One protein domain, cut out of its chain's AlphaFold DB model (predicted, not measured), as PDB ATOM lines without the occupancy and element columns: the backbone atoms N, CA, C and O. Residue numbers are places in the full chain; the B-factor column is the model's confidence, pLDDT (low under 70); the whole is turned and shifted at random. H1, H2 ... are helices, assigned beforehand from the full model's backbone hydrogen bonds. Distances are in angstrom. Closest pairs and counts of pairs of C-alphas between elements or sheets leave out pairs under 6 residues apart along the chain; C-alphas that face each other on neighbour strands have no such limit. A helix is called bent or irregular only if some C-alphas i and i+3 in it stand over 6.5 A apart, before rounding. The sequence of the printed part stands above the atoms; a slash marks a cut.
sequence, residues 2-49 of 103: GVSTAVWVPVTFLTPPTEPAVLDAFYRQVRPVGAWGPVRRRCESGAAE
ATOM      1  N   GLY A   2     -26.002  -4.634  23.258       85.62
ATOM      2  CA  GLY A   2     -25.640  -4.234  24.636       85.62
ATOM      3  C   GLY A   2     -24.192  -3.752  24.809       85.62
ATOM      4  O   GLY A   2     -23.956  -2.716  25.420       85.62
ATOM      5  N   VAL A   3     -23.228  -4.461  24.207       91.75
ATOM      6  CA  VAL A   3     -21.794  -4.142  24.344       91.75
ATOM      7  C   VAL A   3     -21.443  -2.786  23.729       91.75
ATOM      8  O   VAL A   3     -20.759  -1.995  24.363       91.75
ATOM      9  N   SER A   4     -21.952  -2.470  22.533       92.50
ATOM     10  CA  SER A   4     -21.692  -1.170  21.904       92.50
ATOM     11  C   SER A   4     -22.243  -0.020  22.747       92.50
ATOM     12  O   SER A   4     -21.529   0.954  22.957       92.50
ATOM     13  N   THR A   5     -23.460  -0.148  23.292       93.06
ATOM     14  CA  THR A   5     -24.068   0.864  24.176       93.06
ATOM     15  C   THR A   5     -23.294   1.062  25.469       93.06
ATOM     16  O   THR A   5     -23.062   2.201  25.871       93.06
ATOM     17  N   ALA A   6     -22.831  -0.030  26.077       94.25
ATOM     18  CA  ALA A   6     -22.000   0.030  27.272       94.25
ATOM     19  C   ALA A   6     -20.650   0.723  27.027       94.25
ATOM     20  O   ALA A   6     -20.076   1.257  27.967       94.25
ATOM     21  N   VAL A   7     -20.153   0.742  25.784       94.94
ATOM     22  CA  VAL A   7     -18.889   1.397  25.422       94.94
ATOM     23  C   VAL A   7     -19.092   2.854  25.002       94.94
ATOM     24  O   VAL A   7     -18.413   3.732  25.528       94.94
ATOM     25  N   TRP A   8     -20.011   3.155  24.075       94.38
ATOM     26  CA  TRP A   8     -20.109   4.512  23.516       94.38
ATOM     27  C   TRP A   8     -20.652   5.535  24.520       94.38
ATOM     28  O   TRP A   8     -20.239   6.694  24.478       94.38
ATOM     29  N   VAL A   9     -21.530   5.126  25.447       95.00
ATOM     30  CA  VAL A   9     -22.099   6.037  26.451       95.00
ATOM     31  C   VAL A   9     -21.006   6.577  27.390       95.00
ATOM     32  O   VAL A   9     -20.852   7.797  27.439       95.00
ATOM     33  N   PRO A  10     -20.182   5.746  28.067       95.75
ATOM     34  CA  PRO A  10     -19.054   6.249  28.854       95.75
ATOM     35  C   PRO A  10     -18.068   7.075  28.033       95.75
ATOM     36  O   PRO A  10     -17.672   8.154  28.465       95.75
ATOM     37  N   VAL A  11     -17.708   6.616  26.829       95.19
ATOM     38  CA  VAL A  11     -16.783   7.345  25.948       95.19
ATOM     39  C   VAL A  11     -17.309   8.749  25.623       95.19
ATOM     40  O   VAL A  11     -16.531   9.699  25.628       95.19
ATOM     41  N   THR A  12     -18.621   8.910  25.423       92.94
ATOM     42  CA  THR A  12     -19.252  10.218  25.165       92.94
ATOM     43  C   THR A  12     -19.083  11.183  26.338       92.94
ATOM     44  O   THR A  12     -18.847  12.364  26.115       92.94
ATOM     45  N   PHE A  13     -19.173  10.695  27.578       93.00
ATOM     46  CA  PHE A  13     -18.986  11.532  28.769       93.00
ATOM     47  C   PHE A  13     -17.515  11.784  29.115       93.00
ATOM     48  O   PHE A  13     -17.209  12.787  29.753       93.00
ATOM     49  N   LEU A  14     -16.612  10.884  28.716       96.19
ATOM     50  CA  LEU A  14     -15.170  11.017  28.952       96.19
ATOM     51  C   LEU A  14     -14.469  11.911  27.920       96.19
ATOM     52  O   LEU A  14     -13.399  12.447  28.199       96.19
ATOM     53  N   THR A  15     -15.044  12.060  26.728       94.12
ATOM     54  CA  THR A  15     -14.460  12.867  25.649       94.12
ATOM     55  C   THR A  15     -14.843  14.343  25.823       94.12
ATOM     56  O   THR A  15     -15.976  14.628  26.215       94.12
ATOM     57  N   PRO A  16     -13.946  15.304  25.521       91.06
ATOM     58  CA  PRO A  16     -14.281  16.723  25.577       91.06
ATOM     59  C   PRO A  16     -15.501  17.071  24.708       91.06
ATOM     60  O   PRO A  16     -15.632  16.543  23.597       91.06
ATOM     61  N   PRO A  17     -16.383  17.973  25.173       88.62
ATOM     62  CA  PRO A  17     -17.506  18.434  24.371       88.62
ATOM     63  C   PRO A  17     -17.014  19.201  23.138       88.62
ATOM     64  O   PRO A  17     -16.005  19.903  23.182       88.62
ATOM     65  N   THR A  18     -17.758  19.096  22.036       91.25
ATOM     66  CA  THR A  18     -17.500  19.852  20.804       91.25
ATOM     67  C   THR A  18     -17.561  21.364  21.045       91.25
ATOM     68  O   THR A  18     -18.350  21.840  21.865       91.25
ATOM     69  N   GLU A  19     -16.759  22.131  20.299       93.62
ATOM     70  CA  GLU A  19     -16.723  23.592  20.392       93.62
ATOM     71  C   GLU A  19     -18.115  24.237  20.204       93.62
ATOM     72  O   GLU A  19     -18.863  23.848  19.298       93.62
ATOM     73  N   PRO A  20     -18.468  25.271  20.998       92.00
ATOM     74  CA  PRO A  20     -19.785  25.908  20.930       92.00
ATOM     75  C   PRO A  20     -20.149  26.450  19.544       92.00
ATOM     76  O   PRO A  20     -21.296  26.318  19.127       92.00
ATOM     77  N   ALA A  21     -19.179  27.005  18.807       92.19
ATOM     78  CA  ALA A  21     -19.408  27.581  17.482       92.19
ATOM     79  C   ALA A  21     -19.886  26.538  16.456       92.19
ATOM     80  O   ALA A  21     -20.761  26.824  15.639       92.19
ATOM     81  N   VAL A  22     -19.361  25.310  16.533       93.69
ATOM     82  CA  VAL A  22     -19.768  24.200  15.658       93.69
ATOM     83  C   VAL A  22     -21.201  23.772  15.972       93.69
ATOM     84  O   VAL A  22     -22.006  23.582  15.059       93.69
ATOM     85  N   LEU A  23     -21.545  23.668  17.261       92.12
ATOM     86  CA  LEU A  23     -22.905  23.333  17.695       92.12
ATOM     87  C   LEU A  23     -23.915  24.403  17.277       92.12
ATOM     88  O   LEU A  23     -25.013  24.067  16.841       92.12
ATOM     89  N   ASP A  24     -23.545  25.677  17.383       92.00
ATOM     90  CA  ASP A  24     -24.410  26.792  17.017       92.00
ATOM     91  C   ASP A  24     -24.634  26.836  15.486       92.00
ATOM     92  O   ASP A  24     -25.766  27.023  15.032       92.00
ATOM     93  N   ALA A  25     -23.596  26.573  14.679       91.75
ATOM     94  CA  ALA A  25     -23.714  26.442  13.222       91.75
ATOM     95  C   ALA A  25     -24.626  25.268  12.819       91.75
ATOM     96  O   ALA A  25     -25.557  25.449  12.029       91.75
ATOM     97  N   PHE A  26     -24.421  24.091  13.419       91.62
ATOM     98  CA  PHE A  26     -25.282  22.922  13.224       91.62
ATOM     99  C   PHE A  26     -26.739  23.221  13.601       91.62
ATOM    100  O   PHE A  26     -27.662  22.900  12.849       91.62
ATOM    101  N   TYR A  27     -26.956  23.875  14.744       90.38
ATOM    102  CA  TYR A  27     -28.290  24.185  15.245       90.38
ATOM    103  C   TYR A  27     -29.054  25.129  14.313       90.38
ATOM    104  O   TYR A  27     -30.229  24.891  14.035       90.38
ATOM    105  N   ARG A  28     -28.396  26.166  13.781       87.50
ATOM    106  CA  ARG A  28     -29.013  27.107  12.828       87.50
ATOM    107  C   ARG A  28     -29.416  26.435  11.517       87.50
ATOM    108  O   ARG A  28     -30.433  26.825  10.942       87.50
ATOM    109  N   GLN A  29     -28.645  25.445  11.070       87.19
ATOM    110  CA  GLN A  29     -28.893  24.717   9.829       87.19
ATOM    111  C   GLN A  29     -29.992  23.658   9.975       87.19
ATOM    112  O   GLN A  29     -30.887  23.592   9.140       87.19
ATOM    113  N   VAL A  30     -29.922  22.821  11.011       87.88
ATOM    114  CA  VAL A  30     -30.782  21.630  11.143       87.88
ATOM    115  C   VAL A  30     -32.024  21.895  11.994       87.88
ATOM    116  O   VAL A  30     -33.025  21.205  11.835       87.88
ATOM    117  N   ARG A  31     -31.973  22.879  12.902       84.12
ATOM    118  CA  ARG A  31     -33.042  23.212  13.867       84.12
ATOM    119  C   ARG A  31     -33.637  21.974  14.557       84.12
ATOM    120  O   ARG A  31     -34.848  21.759  14.530       84.12
ATOM    121  N   PRO A  32     -32.795  21.142  15.190       84.94
ATOM    122  CA  PRO A  32     -33.231  19.863  15.728       84.94
ATOM    123  C   PRO A  32     -34.243  20.021  16.874       84.94
ATOM    124  O   PRO A  32     -34.121  20.898  17.739       84.94
ATOM    125  N   VAL A  33     -35.206  19.100  16.928       83.88
ATOM    126  CA  VAL A  33     -36.118  18.934  18.068       83.88
ATOM    127  C   VAL A  33     -35.407  18.256  19.249       83.88
ATOM    128  O   VAL A  33     -34.459  17.492  19.069       83.88
ATOM    129  N   GLY A  34     -35.857  18.526  20.479       84.44
ATOM    130  CA  GLY A  34     -35.358  17.867  21.695       84.44
ATOM    131  C   GLY A  34     -34.609  18.784  22.668       84.44
ATOM    132  O   GLY A  34     -34.888  19.981  22.770       84.44
ATOM    133  N   ALA A  35     -33.673  18.206  23.426       86.44
ATOM    134  CA  ALA A  35     -33.037  18.819  24.597       86.44
ATOM    135  C   ALA A  35     -31.895  19.808  24.269       86.44
ATOM    136  O   ALA A  35     -30.851  19.818  24.914       86.44
ATOM    137  N   TRP A  36     -32.103  20.704  23.303       88.56
ATOM    138  CA  TRP A  36     -31.102  21.680  22.845       88.56
ATOM    139  C   TRP A  36     -31.091  22.988  23.647       88.56
ATOM    140  O   TRP A  36     -30.674  24.027  23.147       88.56
ATOM    141  N   GLY A  37     -31.564  22.970  24.897       86.62
ATOM    142  CA  GLY A  37     -31.842  24.167  25.702       86.62
ATOM    143  C   GLY A  37     -30.727  25.229  25.719       86.62
ATOM    144  O   GLY A  37     -31.033  26.386  25.434       86.62
ATOM    145  N   PRO A  38     -29.465  24.887  26.039       88.69
ATOM    146  CA  PRO A  38     -28.363  25.855  26.062       88.69
ATOM    147  C   PRO A  38     -27.998  26.410  24.677       88.69
ATOM    148  O   PRO A  38     -27.850  27.616  24.526       88.69
ATOM    149  N   VAL A  39     -27.906  25.544  23.661       89.88
ATOM    150  CA  VAL A  39     -27.555  25.913  22.274       89.88
ATOM    151  C   VAL A  39     -28.651  26.783  21.651       89.88
ATOM    152  O   VAL A  39     -28.378  27.839  21.088       89.88
ATOM    153  N   ARG A  40     -29.916  26.396  21.849       88.19
ATOM    154  CA  ARG A  40     -31.098  27.128  21.384       88.19
ATOM    155  C   ARG A  40     -31.158  28.548  21.940       88.19
ATOM    156  O   ARG A  40     -31.485  29.465  21.199       88.19
ATOM    157  N   ARG A  41     -30.828  28.735  23.226       87.12
ATOM    158  CA  ARG A  41     -30.784  30.068  23.852       87.12
ATOM    159  C   ARG A  41     -29.701  30.959  23.245       87.12
ATOM    160  O   ARG A  41     -29.951  32.141  23.076       87.12
ATOM    161  N   ARG A  42     -28.535  30.402  22.894       88.31
ATOM    162  CA  ARG A  42     -27.449  31.155  22.240       88.31
ATOM    163  C   ARG A  42     -27.734  31.497  20.780       88.31
ATOM    164  O   ARG A  42     -27.215  32.481  20.272       88.31
ATOM    165  N   CYS A  43     -28.518  30.671  20.089       85.69
ATOM    166  CA  CYS A  43     -28.754  30.843  18.659       85.69
ATOM    167  C   CYS A  43     -29.854  31.856  18.310       85.69
ATOM    168  O   CYS A  43     -29.975  32.147  17.123       85.69
ATOM    169  N   GLU A  44     -30.641  32.343  19.284       69.44
ATOM    170  CA  GLU A  44     -31.753  33.314  19.128       69.44
ATOM    171  C   GLU A  44     -32.688  33.057  17.926       69.44
ATOM    172  O   GLU A  44     -33.409  33.936  17.460       69.44
ATOM    173  N   SER A  45     -32.705  31.835  17.399       62.00
ATOM    174  CA  SER A  45     -33.548  31.486  16.268       62.00
ATOM    175  C   SER A  45     -34.962  31.288  16.795       62.00
ATOM    176  O   SER A  45     -35.143  30.525  17.750       62.00
ATOM    177  N   GLY A  46     -35.935  31.969  16.178       58.16
ATOM    178  CA  GLY A  46     -37.363  31.854  16.482       58.16
ATOM    179  C   GLY A  46     -37.832  30.408  16.661       58.16
ATOM    180  O   GLY A  46     -37.147  29.477  16.242       58.16
ATOM    181  N   ALA A  47     -38.977  30.241  17.334       55.81
ATOM    182  CA  ALA A  47     -39.501  28.954  17.793       55.81
ATOM    183  C   ALA A  47     -39.180  27.815  16.810       55.81
ATOM    184  O   ALA A  47     -39.684  27.801  15.688       55.81
ATOM    185  N   ALA A  48     -38.307  26.891  17.234       61.88
ATOM    186  CA  ALA A  48     -38.095  25.643  16.512       61.88
ATOM    187  C   ALA A  48     -39.468  25.020  16.234       61.88
ATOM    188  O   ALA A  48     -40.358  25.126  17.088       61.88
ATOM    189  N   GLU A  49     -39.637  24.407  15.060       62.53
ATOM    190  CA  GLU A  49     -40.876  23.713  14.722       62.53
ATOM    191  C   GLU A  49     -41.335  22.860  15.907       62.53
ATOM    192  O   GLU A  49     -40.534  22.204  16.585       62.53
TER     193      GLU A  49
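What this domain is: This is residues 2 to 49 of the 103 residues of an uncharacterized protein of Deltaproteobacteria bacterium (UniProt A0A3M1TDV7). One free helix, H1, sticks out as an arm from a small head in which two shorter helices, H2 and H3, cross each other about perpendicular. Residues 2 to 19 stand free, of which 2 to 14 belong to H1, and this arm makes the length of the model; the head without it is a body of 30 residues spanning 22 by 16 by 15 A. The printed part has 48 residues with three named helices, in the order H1, H2, H3 along the chain, and no named strand; the class is all helix, with 31 of the printed residues in the named helices. The whole is loose, with a radius of gyration of the C-alphas of 13.5 A, and elongated, spanning 40 by 22 by 16 A.

Where its parts are: The longest helix, H1, takes residues 2 to 14 and is 19.0 A long from first to last C-alpha. It begins at C-alpha 2 at (-25.640, -4.234, 24.636) and ends at C-alpha 14 at (-15.170, 11.017, 28.952). H1 is neither bent nor irregular, but only just: C-alphas 6 and 9 are 6.1 A apart. H2 takes residues 20 to 30 and is 15.3 A long from first to last C-alpha. H3 takes residues 37 to 43, measures 10.2 A in the same way, and ends at C-alpha 43 at (-28.754, 30.843, 18.659).

How they stand to each other: H1 touches no helix; it is apart from H2 and apart from H3. A tight link, residues 15 to 19, joins H1 to H2. H2 and H3 touch, with 10 pairs of C-alphas within 8 A. Their closest C-alphas are those of Asp 24 and Cys 43, 6.2 A apart, and their centres are 9.7 A apart. Their lines stand about perpendicular, at 86 degrees. The link between them, residues 31 to 36, is short but not tight. Every O i to N i+4 pair is within hydrogen-bond range in H2 and H3, and 8 of 9 such pairs are in H1.

The domain as a whole: The two C-alphas farthest apart are those of Val 3 and Gly 46, at 40.0 A, while the first and last printed C-alphas, of Gly 2 and Glu 49, are 33.3 A apart. The body without the stretch that stands free has a radius of gyration of 8.1 A. The printed part has no cut, and no link between helices is long. The mean pLDDT of the printed part is 86.8, and residues 44 to 49, which follow H3, are under 70, where the model's confidence is low.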